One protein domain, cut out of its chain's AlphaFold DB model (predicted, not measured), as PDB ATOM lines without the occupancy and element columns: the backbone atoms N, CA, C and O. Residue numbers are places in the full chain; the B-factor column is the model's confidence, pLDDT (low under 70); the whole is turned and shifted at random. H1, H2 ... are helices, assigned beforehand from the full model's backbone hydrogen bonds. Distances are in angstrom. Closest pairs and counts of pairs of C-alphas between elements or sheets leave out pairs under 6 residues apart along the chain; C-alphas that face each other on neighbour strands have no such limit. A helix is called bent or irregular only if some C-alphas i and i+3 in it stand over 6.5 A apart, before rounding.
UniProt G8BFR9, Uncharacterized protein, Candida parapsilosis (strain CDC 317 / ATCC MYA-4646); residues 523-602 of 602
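What this domain is: This is residues 523 to 602 of the 602 residues of an uncharacterized protein of Candida parapsilosis (strain CDC 317 / ATCC MYA-4646) (UniProt G8BFR9). Picture one very long helix, H3, with the shorter H2 folded back along its first part as a lopsided helical hairpin, and the small helix H1 set crosswise near the beginning of H2. The far part of H3 has no partner beside it, and residues 570 to 602 stick out as a long arm that makes most of the length. The printed part has 80 residues, with three named helices in the order H1, H2, H3 and no named strand; the class is all helix. It is extended, with a radius of gyration of the C-alphas of 21.6 A, and its outline is a rod spanning 73 by 20 by 19 A.

Where its parts are: Find C-alpha 523 at (263.126, 218.532, 162.339); from there H1 runs through residues 523 to 532. After a tight link of 2 residues, look for C-alpha 535 at (262.502, 226.668, 180.900), where H2 begins; it holds residues 535 to 550 and measures 23.5 A from first to last C-alpha. It has a kink of 41 degrees near residue 542 and is only just irregular: C-alphas 540 and 543 are 6.8 A apart. One residue further on, H3 holds residues 552 to 598, 67.5 A from first to last C-alpha, and ends at C-alpha 598 at (219.229, 237.021, 168.695). H3 is irregular, with C-alphas 553 and 556 7.2 A apart, and has a kink of 32 degrees near residue 588.

How they stand to each other: Start at H1, which is close to H2 but not clearly touching it; their closest C-alphas are those of Lys 532 and Gln 538, 5.8 A apart. The lines of H1 and H2 are about perpendicular, at 76 degrees. H1 and H3 are apart. Go on to the hairpin of H2 and H3, joined by a tight link: they touch, with the C-alphas of Gly 548 and Gln 555 closest at 5.2 A. They run opposite ways at a shallow tilt of 11 degrees. H3 touches H2 with residues 554 to 562 alone. In H1 every O i to N i+4 pair is within hydrogen-bond range; in H2 it is 8 of 12 and in H3 39 of 43.

The domain as a whole: The two C-alphas farthest apart are those of Gln 553 and Met 602, the chain's last residue, at 73.4 A. Residues 549 to 554, of which 552 to 554 belong to H3, stand free, and so do residues 570 to 602, of which 570 to 598 belong to H3. Without these stretches the body has 41 residues and spans 22 by 20 by 18 A. The printed part has no cut, and both links are tight. In the B-factor column the mean pLDDT of the printed part is 75.0; look for values under 70 at residues 523 to 543, 547 to 548 and 602.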
ATOM      1  N   THR A 523     264.377 218.087 161.706       51.28
ATOM      2  CA  THR A 523     263.126 218.532 162.339       51.28
ATOM      3  C   THR A 523     262.973 217.987 163.753       51.28
ATOM      4  O   THR A 523     262.488 218.709 164.617       51.28
ATOM      5  N   VAL A 524     263.410 216.747 164.011       52.94
ATOM      6  CA  VAL A 524     263.403 216.164 165.359       52.94
ATOM      7  C   VAL A 524     264.482 216.805 166.230       52.94
ATOM      8  O   VAL A 524     264.183 217.102 167.380       52.94
ATOM      9  N   SER A 525     265.675 217.107 165.704       55.22
ATOM     10  CA  SER A 525     266.713 217.835 166.448       55.22
ATOM     11  C   SER A 525     266.294 219.269 166.747       55.22
ATOM     12  O   SER A 525     266.425 219.704 167.880       55.22
ATOM     13  N   ASN A 526     265.683 219.972 165.788       58.50
ATOM     14  CA  ASN A 526     265.168 221.322 166.012       58.50
ATOM     15  C   ASN A 526     263.997 221.331 166.997       58.50
ATOM     16  O   ASN A 526     263.877 222.266 167.780       58.50
ATOM     17  N   LEU A 527     263.142 220.299 166.998       56.72
ATOM     18  CA  LEU A 527     262.120 220.140 168.033       56.72
ATOM     19  C   LEU A 527     262.756 219.856 169.389       56.72
ATOM     20  O   LEU A 527     262.349 220.483 170.356       56.72
ATOM     21  N   LEU A 528     263.743 218.963 169.463       58.06
ATOM     22  CA  LEU A 528     264.456 218.630 170.696       58.06
ATOM     23  C   LEU A 528     265.175 219.860 171.268       58.06
ATOM     24  O   LEU A 528     265.079 220.115 172.462       58.06
ATOM     25  N   ASP A 529     265.803 220.668 170.418       58.16
ATOM     26  CA  ASP A 529     266.489 221.905 170.794       58.16
ATOM     27  C   ASP A 529     265.497 223.000 171.212       58.16
ATOM     28  O   ASP A 529     265.707 223.683 172.214       58.16
ATOM     29  N   LEU A 530     264.362 223.122 170.517       55.75
ATOM     30  CA  LEU A 530     263.293 224.067 170.857       55.75
ATOM     31  C   LEU A 530     262.544 223.655 172.135       55.75
ATOM     32  O   LEU A 530     262.132 224.499 172.929       55.75
ATOM     33  N   ILE A 531     262.428 222.353 172.380       55.34
ATOM     34  CA  ILE A 531     261.901 221.759 173.609       55.34
ATOM     35  C   ILE A 531     262.896 221.960 174.761       55.34
ATOM     36  O   ILE A 531     262.482 222.381 175.841       55.34
ATOM     37  N   LYS A 532     264.205 221.794 174.523       52.88
ATOM     38  CA  LYS A 532     265.280 222.143 175.470       52.88
ATOM     39  C   LYS A 532     265.383 223.645 175.732       52.88
ATOM     40  O   LYS A 532     266.003 224.035 176.715       52.88
ATOM     41  N   GLN A 533     264.764 224.501 174.923       50.94
ATOM     42  CA  GLN A 533     264.698 225.946 175.156       50.94
ATOM     43  C   GLN A 533     263.525 226.362 176.066       50.94
ATOM     44  O   GLN A 533     263.494 227.486 176.572       50.94
ATOM     45  N   ILE A 534     262.564 225.468 176.332       62.94
ATOM     46  CA  ILE A 534     261.479 225.724 177.285       62.94
ATOM     47  C   ILE A 534     262.029 225.547 178.710       62.94
ATOM     48  O   ILE A 534     262.485 224.472 179.088       62.94
ATOM     49  N   HIS A 535     261.940 226.595 179.535       53.69
ATOM     50  CA  HIS A 535     262.502 226.668 180.900       53.69
ATOM     51  C   HIS A 535     262.158 225.475 181.824       53.69
ATOM     52  O   HIS A 535     262.906 225.160 182.746       53.69
ATOM     53  N   ILE A 536     261.025 224.808 181.588       58.69
ATOM     54  CA  ILE A 536     260.557 223.645 182.362       58.69
ATOM     55  C   ILE A 536     261.292 222.357 181.951       58.69
ATOM     56  O   ILE A 536     261.563 221.505 182.793       58.69
ATOM     57  N   MET A 537     261.662 222.231 180.676       54.91
ATOM     58  CA  MET A 537     262.417 221.099 180.140       54.91
ATOM     59  C   MET A 537     263.882 221.144 180.579       54.91
ATOM     60  O   MET A 537     264.423 220.126 180.986       54.91
ATOM     61  N   GLN A 538     264.507 222.321 180.656       55.31
ATOM     62  CA  GLN A 538     265.861 222.423 181.217       55.31
ATOM     63  C   GLN A 538     265.903 221.953 182.676       55.31
ATOM     64  O   GLN A 538     266.785 221.191 183.046       55.31
ATOM     65  N   LEU A 539     264.914 222.299 183.501       58.19
ATOM     66  CA  LEU A 539     264.886 221.875 184.905       58.19
ATOM     67  C   LEU A 539     264.794 220.343 185.074       58.19
ATOM     68  O   LEU A 539     265.406 219.786 185.983       58.19
ATOM     69  N   ILE A 540     264.022 219.670 184.215       67.62
ATOM     70  CA  ILE A 540     263.734 218.230 184.331       67.62
ATOM     71  C   ILE A 540     264.814 217.380 183.646       67.62
ATOM     72  O   ILE A 540     265.166 216.319 184.156       67.62
ATOM     73  N   TYR A 541     265.372 217.859 182.532       67.06
ATOM     74  CA  TYR A 541     266.321 217.105 181.712       67.06
ATOM     75  C   TYR A 541     267.790 217.375 182.056       67.06
ATOM     76  O   TYR A 541     268.610 216.482 181.892       67.06
ATOM     77  N   THR A 542     268.137 218.523 182.654       65.75
ATOM     78  CA  THR A 542     269.524 218.822 183.082       65.75
ATOM     79  C   THR A 542     270.137 217.779 184.030       65.75
ATOM     80  O   THR A 542     271.283 217.393 183.798       65.75
ATOM     81  N   PRO A 543     269.451 217.273 185.078       69.31
ATOM     82  CA  PRO A 543     270.049 216.245 185.934       69.31
ATOM     83  C   PRO A 543     270.220 214.896 185.216       69.31
ATOM     84  O   PRO A 543     271.139 214.144 185.535       69.31
ATOM     85  N   ILE A 544     269.365 214.598 184.235       71.12
ATOM     86  CA  ILE A 544     269.381 213.350 183.460       71.12
ATOM     87  C   ILE A 544     270.503 213.397 182.405       71.12
ATOM     88  O   ILE A 544     271.309 212.469 182.325       71.12
ATOM     89  N   ASP A 545     270.633 214.521 181.696       70.25
ATOM     90  CA  ASP A 545     271.696 214.788 180.718       70.25
ATOM     91  C   ASP A 545     273.082 214.825 181.388       70.25
ATOM     92  O   ASP A 545     274.061 214.313 180.837       70.25
ATOM     93  N   PHE A 546     273.175 215.358 182.614       70.81
ATOM     94  CA  PHE A 546     274.413 215.367 183.399       70.81
ATOM     95  C   PHE A 546     274.886 213.948 183.729       70.81
ATOM     96  O   PHE A 546     276.050 213.634 183.496       70.81
ATOM     97  N   ILE A 547     273.991 213.062 184.190       68.12
ATOM     98  CA  ILE A 547     274.321 211.647 184.445       68.12
ATOM     99  C   ILE A 547     274.758 210.931 183.150       68.12
ATOM    100  O   ILE A 547     275.646 210.075 183.196       68.12
ATOM    101  N   GLY A 548     274.215 211.330 181.992       67.25
ATOM    102  CA  GLY A 548     274.621 210.821 180.675       67.25
ATOM    103  C   GLY A 548     276.043 211.186 180.273       67.25
ATOM    104  O   GLY A 548     276.718 210.381 179.634       67.25
ATOM    105  N   GLY A 549     276.532 212.346 180.715       70.06
ATOM    106  CA  GLY A 549     277.906 212.782 180.470       70.06
ATOM    107  C   GLY A 549     278.969 211.973 181.223       70.06
ATOM    108  O   GLY A 549     280.082 211.824 180.722       70.06
ATOM    109  N   TYR A 550     278.648 211.422 182.401       74.69
ATOM    110  CA  TYR A 550     279.616 210.664 183.214       74.69
ATOM    111  C   TYR A 550     279.737 209.190 182.820       74.69
ATOM    112  O   TYR A 550     280.781 208.583 183.058       74.69
ATOM    113  N   PHE A 551     278.694 208.605 182.221       75.25
ATOM    114  CA  PHE A 551     278.646 207.173 181.925       75.25
ATOM    115  C   PHE A 551     278.185 206.906 180.483       75.25
ATOM    116  O   PHE A 551     276.994 206.692 180.249       75.25
ATOM    117  N   PRO A 552     279.113 206.815 179.507       73.75
ATOM    118  CA  PRO A 552     278.764 206.587 178.099       73.75
ATOM    119  C   PRO A 552     278.067 205.236 177.863       73.75
ATOM    120  O   PRO A 552     277.287 205.088 176.929       73.75
ATOM    121  N   GLN A 553     278.279 204.251 178.742       77.56
ATOM    122  CA  GLN A 553     277.591 202.954 178.688       77.56
ATOM    123  C   GLN A 553     276.104 203.041 179.075       77.56
ATOM    124  O   GLN A 553     275.316 202.199 178.656       77.56
ATOM    125  N   LEU A 554     275.714 204.054 179.859       75.31
ATOM    126  CA  LEU A 554     274.329 204.284 180.281       75.31
ATOM    127  C   LEU A 554     273.593 205.265 179.364       75.31
ATOM    128  O   LEU A 554     272.391 205.457 179.529       75.31
ATOM    129  N   GLN A 555     274.277 205.850 178.377       77.94
ATOM    130  CA  GLN A 555     273.714 206.853 177.475       77.94
ATOM    131  C   GLN A 555     272.445 206.356 176.769       77.94
ATOM    132  O   GLN A 555     271.462 207.083 176.683       77.94
ATOM    133  N   THR A 556     272.420 205.097 176.325       81.38
ATOM    134  CA  THR A 556     271.235 204.500 175.689       81.38
ATOM    135  C   THR A 556     270.057 204.372 176.656       81.38
ATOM    136  O   THR A 556     268.930 204.681 176.280       81.38
ATOM    137  N   LEU A 557     270.296 203.983 177.912       80.62
ATOM    138  CA  LEU A 557     269.257 203.925 178.947       80.62
ATOM    139  C   LEU A 557     268.735 205.313 179.316       80.62
ATOM    140  O   LEU A 557     267.543 205.479 179.554       80.62
ATOM    141  N   ILE A 558     269.623 206.299 179.346       82.62
ATOM    142  CA  ILE A 558     269.300 207.683 179.685       82.62
ATOM    143  C   ILE A 558     268.439 208.302 178.587       82.62
ATOM    144  O   ILE A 558     267.409 208.876 178.912       82.62
ATOM    145  N   ILE A 559     268.766 208.069 177.313       82.31
ATOM    146  CA  ILE A 559     267.935 208.474 176.168       82.31
ATOM    147  C   ILE A 559     266.561 207.780 176.202       82.31
ATOM    148  O   ILE A 559     265.538 208.392 175.903       82.31
ATOM    149  N   VAL A 560     266.487 206.501 176.588       85.88
ATOM    150  CA  VAL A 560     265.194 205.801 176.729       85.88
ATOM    151  C   VAL A 560     264.362 206.392 177.871       85.88
ATOM    152  O   VAL A 560     263.156 206.584 177.717       85.88
ATOM    153  N   LEU A 561     264.989 206.712 179.003       84.50
ATOM    154  CA  LEU A 561     264.327 207.366 180.134       84.50
ATOM    155  C   LEU A 561     263.861 208.779 179.740       84.50
ATOM    156  O   LEU A 561     262.724 209.148 180.028       84.50
ATOM    157  N   GLU A 562     264.690 209.514 178.997       83.75
ATOM    158  CA  GLU A 562     264.384 210.815 178.396       83.75
ATOM    159  C   GLU A 562     263.110 210.748 177.539       83.75
ATOM    160  O   GLU A 562     262.189 211.554 177.711       83.75
ATOM    161  N   LEU A 563     263.024 209.732 176.674       82.56
ATOM    162  CA  LEU A 563     261.894 209.494 175.779       82.56
ATOM    163  C   LEU A 563     260.613 209.131 176.545       82.56
ATOM    164  O   LEU A 563     259.539 209.638 176.227       82.56
ATOM    165  N   ILE A 564     260.702 208.280 177.570       86.88
ATOM    166  CA  ILE A 564     259.543 207.907 178.400       86.88
ATOM    167  C   ILE A 564     259.005 209.133 179.139       86.88
ATOM    168  O   ILE A 564     257.793 209.361 179.170       86.88
ATOM    169  N   LEU A 565     259.903 209.946 179.698       84.81
ATOM    170  CA  LEU A 565     259.541 211.190 180.365       84.81
ATOM    171  C   LEU A 565     258.901 212.163 179.361       84.81
ATOM    172  O   LEU A 565     257.873 212.770 179.659       84.81
ATOM    173  N   PHE A 566     259.430 212.233 178.140       81.81
ATOM    174  CA  PHE A 566     258.888 213.080 177.081       81.81
ATOM    175  C   PHE A 566     257.461 212.681 176.695       81.81
ATOM    176  O   PHE A 566     256.567 213.528 176.662       81.81
ATOM    177  N   VAL A 567     257.222 211.387 176.476       86.38
ATOM    178  CA  VAL A 567     255.882 210.858 176.185       86.38
ATOM    179  C   VAL A 567     254.928 211.126 177.351       86.38
ATOM    180  O   VAL A 567     253.776 211.495 177.128       86.38
ATOM    181  N   TRP A 568     255.400 211.010 178.595       89.69
ATOM    182  CA  TRP A 568     254.597 211.314 179.779       89.69
ATOM    183  C   TRP A 568     254.219 212.801 179.878       89.69
ATOM    184  O   TRP A 568     253.061 213.126 180.147       89.69
ATOM    185  N   ILE A 569     255.152 213.714 179.589       83.81
ATOM    186  CA  ILE A 569     254.866 215.154 179.530       83.81
ATOM    187  C   ILE A 569     253.876 215.464 178.403       83.81
ATOM    188  O   ILE A 569     252.910 216.192 178.630       83.81
ATOM    189  N   LEU A 570     254.069 214.906 177.204       83.88
ATOM    190  CA  LEU A 570     253.143 215.099 176.083       83.88
ATOM    191  C   LEU A 570     251.738 214.583 176.400       83.88
ATOM    192  O   LEU A 570     250.749 215.219 176.023       83.88
ATOM    193  N   TYR A 571     251.641 213.462 177.114       90.88
ATOM    194  CA  TYR A 571     250.371 212.930 177.594       90.88
ATOM    195  C   TYR A 571     249.671 213.920 178.536       90.88
ATOM    196  O   TYR A 571     248.490 214.223 178.343       90.88
ATOM    197  N   GLU A 572     250.392 214.492 179.501       86.06
ATOM    198  CA  GLU A 572     249.809 215.448 180.447       86.06
ATOM    199  C   GLU A 572     249.438 216.783 179.774       86.06
ATOM    200  O   GLU A 572     248.370 217.337 180.040       86.06
ATOM    201  N   VAL A 573     250.253 217.265 178.827       86.12
ATOM    202  CA  VAL A 573     249.940 218.450 178.008       86.12
ATOM    203  C   VAL A 573     248.699 218.211 177.150       86.12
ATOM    204  O   VAL A 573     247.828 219.077 177.089       86.12
ATOM    205  N   SER A 574     248.558 217.034 176.536       86.81
ATOM    206  CA  SER A 574     247.364 216.681 175.753       86.81
ATOM    207  C   SER A 574     246.108 216.690 176.625       86.81
ATOM    208  O   SER A 574     245.066 217.216 176.229       86.81
ATOM    209  N   ARG A 575     246.223 216.190 177.860       84.62
ATOM    210  CA  ARG A 575     245.150 216.228 178.857       84.62
ATOM    211  C   ARG A 575     244.788 217.650 179.280       84.62
ATOM    212  O   ARG A 575     243.611 217.965 179.461       84.62
ATOM    213  N   LEU A 576     245.789 218.518 179.407       90.62
ATOM    214  CA  LEU A 576     245.602 219.935 179.698       90.62
ATOM    215  C   LEU A 576     244.905 220.655 178.538       90.62
ATOM    216  O   LEU A 576     243.994 221.445 178.781       90.62
ATOM    217  N   VAL A 577     245.282 220.362 177.292       88.75
ATOM    218  CA  VAL A 577     244.634 220.924 176.097       88.75
ATOM    219  C   VAL A 577     243.177 220.478 176.009       88.75
ATOM    220  O   VAL A 577     242.316 221.317 175.755       88.75
ATOM    221  N   ASP A 578     242.862 219.211 176.282       87.62
ATOM    222  CA  ASP A 578     241.469 218.745 176.301       87.62
ATOM    223  C   ASP A 578     240.654 219.441 177.406       87.62
ATOM    224  O   ASP A 578     239.561 219.962 177.161       87.62
ATOM    225  N   ALA A 579     241.224 219.585 178.606       88.56
ATOM    226  CA  ALA A 579     240.599 220.354 179.683       88.56
ATOM    227  C   ALA A 579     240.385 221.833 179.302       88.56
ATOM    228  O   ALA A 579     239.337 222.411 179.606       88.56
ATOM    229  N   LEU A 580     241.339 222.445 178.594       88.69
ATOM    230  CA  LEU A 580     241.237 223.812 178.084       88.69
ATOM    231  C   LEU A 580     240.153 223.918 177.005       88.69
ATOM    232  O   LEU A 580     239.338 224.837 177.047       88.69
ATOM    233  N   CYS A 581     240.060 222.949 176.099       83.94
ATOM    234  CA  CYS A 581     238.997 222.856 175.102       83.94
ATOM    235  C   CYS A 581     237.614 222.683 175.749       83.94
ATOM    236  O   CYS A 581     236.653 223.332 175.327       83.94
ATOM    237  N   MET A 582     237.492 221.872 176.806       85.56
ATOM    238  CA  MET A 582     236.254 221.769 177.588       85.56
ATOM    239  C   MET A 582     235.904 223.088 178.285       85.56
ATOM    240  O   MET A 582     234.738 223.491 178.291       85.56
ATOM    241  N   MET A 583     236.898 223.801 178.816       86.19
ATOM    242  CA  MET A 583     236.716 225.120 179.419       86.19
ATOM    243  C   MET A 583     236.255 226.159 178.386       86.19
ATOM    244  O   MET A 583     235.272 226.858 178.622       86.19
ATOM    245  N   VAL A 584     236.887 226.226 177.211       90.44
ATOM    246  CA  VAL A 584     236.480 227.132 176.123       90.44
ATOM    247  C   VAL A 584     235.065 226.805 175.646       90.44
ATOM    248  O   VAL A 584     234.254 227.712 175.483       90.44
ATOM    249  N   ARG A 585     234.701 225.522 175.517       81.69
ATOM    250  CA  ARG A 585     233.315 225.120 175.216       81.69
ATOM    251  C   ARG A 585     232.332 225.587 176.290       81.69
ATOM    252  O   ARG A 585     231.239 226.037 175.948       81.69
ATOM    253  N   ALA A 586     232.709 225.530 177.566       84.56
ATOM    254  CA  ALA A 586     231.874 226.025 178.657       84.56
ATOM    255  C   ALA A 586     231.684 227.553 178.607       84.56
ATOM    256  O   ALA A 586     230.579 228.030 178.860       84.56
ATOM    257  N   PHE A 587     232.713 228.313 178.218       84.00
ATOM    258  CA  PHE A 587     232.633 229.772 178.074       84.00
ATOM    259  C   PHE A 587     231.933 230.232 176.783       84.00
ATOM    260  O   PHE A 587     231.183 231.207 176.809       84.00
ATOM    261  N   CYS A 588     232.114 229.526 175.664       79.31
ATOM    262  CA  CYS A 588     231.470 229.855 174.388       79.31
ATOM    263  C   CYS A 588     230.017 229.358 174.290       79.31
ATOM    264  O   CYS A 588     229.244 229.900 173.502       79.31
ATOM    265  N   SER A 589     229.604 228.368 175.090       79.94
ATOM    266  CA  SER A 589     228.230 227.832 175.088       79.94
ATOM    267  C   SER A 589     227.150 228.897 175.392       79.94
ATOM    268  O   SER A 589     226.202 229.014 174.608       79.94
ATOM    269  N   PRO A 590     227.297 229.759 176.422       84.62
ATOM    270  CA  PRO A 590     226.400 230.897 176.638       84.62
ATOM    271  C   PRO A 590     226.389 231.891 175.471       84.62
ATOM    272  O   PRO A 590     225.325 232.366 175.082       84.62
ATOM    273  N   MET A 591     227.553 232.178 174.878       81.38
ATOM    274  CA  MET A 591     227.681 233.125 173.762       81.38
ATOM    275  C   MET A 591     226.959 232.616 172.503       81.38
ATOM    276  O   MET A 591     226.251 233.370 171.836       81.38
ATOM    277  N   ILE A 592     227.043 231.312 172.232       79.31
ATOM    278  CA  ILE A 592     226.310 230.639 171.150       79.31
ATOM    279  C   ILE A 592     224.801 230.609 171.434       79.31
ATOM    280  O   ILE A 592     223.998 230.773 170.514       79.31
ATOM    281  N   ALA A 593     224.390 230.431 172.693       80.69
ATOM    282  CA  ALA A 593     222.981 230.476 173.082       80.69
ATOM    283  C   ALA A 593     222.377 231.879 172.892       80.69
ATOM    284  O   ALA A 593     221.271 231.996 172.363       80.69
ATOM    285  N   VAL A 594     223.117 232.935 173.245       83.06
ATOM    286  CA  VAL A 594     222.715 234.330 173.003       83.06
ATOM    287  C   VAL A 594     222.646 234.630 171.503       83.06
ATOM    288  O   VAL A 594     221.662 235.209 171.051       83.06
ATOM    289  N   GLY A 595     223.618 234.165 170.711       82.31
ATOM    290  CA  GLY A 595     223.591 234.306 169.250       82.31
ATOM    291  C   GLY A 595     222.383 233.616 168.602       82.31
ATOM    292  O   GLY A 595     221.712 234.201 167.755       82.31
ATOM    293  N   ARG A 596     222.032 232.402 169.052       77.88
ATOM    294  CA  ARG A 596     220.817 231.697 168.599       77.88
ATOM    295  C   ARG A 596     219.522 232.376 169.040       77.88
ATOM    296  O   ARG A 596     218.514 232.241 168.354       77.88
ATOM    297  N   PHE A 597     219.533 233.069 170.174       82.38
ATOM    298  CA  PHE A 597     218.378 233.820 170.659       82.38
ATOM    299  C   PHE A 597     218.171 235.108 169.854       82.38
ATOM    300  O   PHE A 597     217.051 235.392 169.441       82.38
ATOM    301  N   MET A 598     219.253 235.829 169.550       78.81
ATOM    302  CA  MET A 598     219.229 237.021 168.695       78.81
ATOM    303  C   MET A 598     218.764 236.696 167.270       78.81
ATOM    304  O   MET A 598     217.876 237.368 166.757       78.81
ATOM    305  N   ASN A 599     219.256 235.602 166.676       80.06
ATOM    306  CA  ASN A 599     218.851 235.152 165.335       80.06
ATOM    307  C   ASN A 599     217.407 234.609 165.247       80.06
ATOM    308  O   ASN A 599     216.967 234.190 164.186       80.06
ATOM    309  N   LYS A 600     216.699 234.507 166.377       73.19
ATOM    310  CA  LYS A 600     215.290 234.091 166.436       73.19
ATOM    311  C   LYS A 600     214.347 235.272 166.704       73.19
ATOM    312  O   LYS A 600     213.133 235.102 166.635       73.19
ATOM    313  N   ILE A 601     214.903 236.416 167.109       75.88
ATOM    314  CA  ILE A 601     214.169 237.655 167.394       75.88
ATOM    315  C   ILE A 601     214.205 238.600 166.191       75.88
ATOM    316  O   ILE A 601     213.208 239.278 165.948       75.88
ATOM    317  N   MET A 602     215.328 238.643 165.466       53.31
ATOM    318  CA  MET A 602     215.356 239.091 164.068       53.31
ATOM    319  C   MET A 602     214.625 238.078 163.193       53.31
ATOM    320  O   MET A 602     213.936 238.537 162.255       53.31
TER     321      MET A 602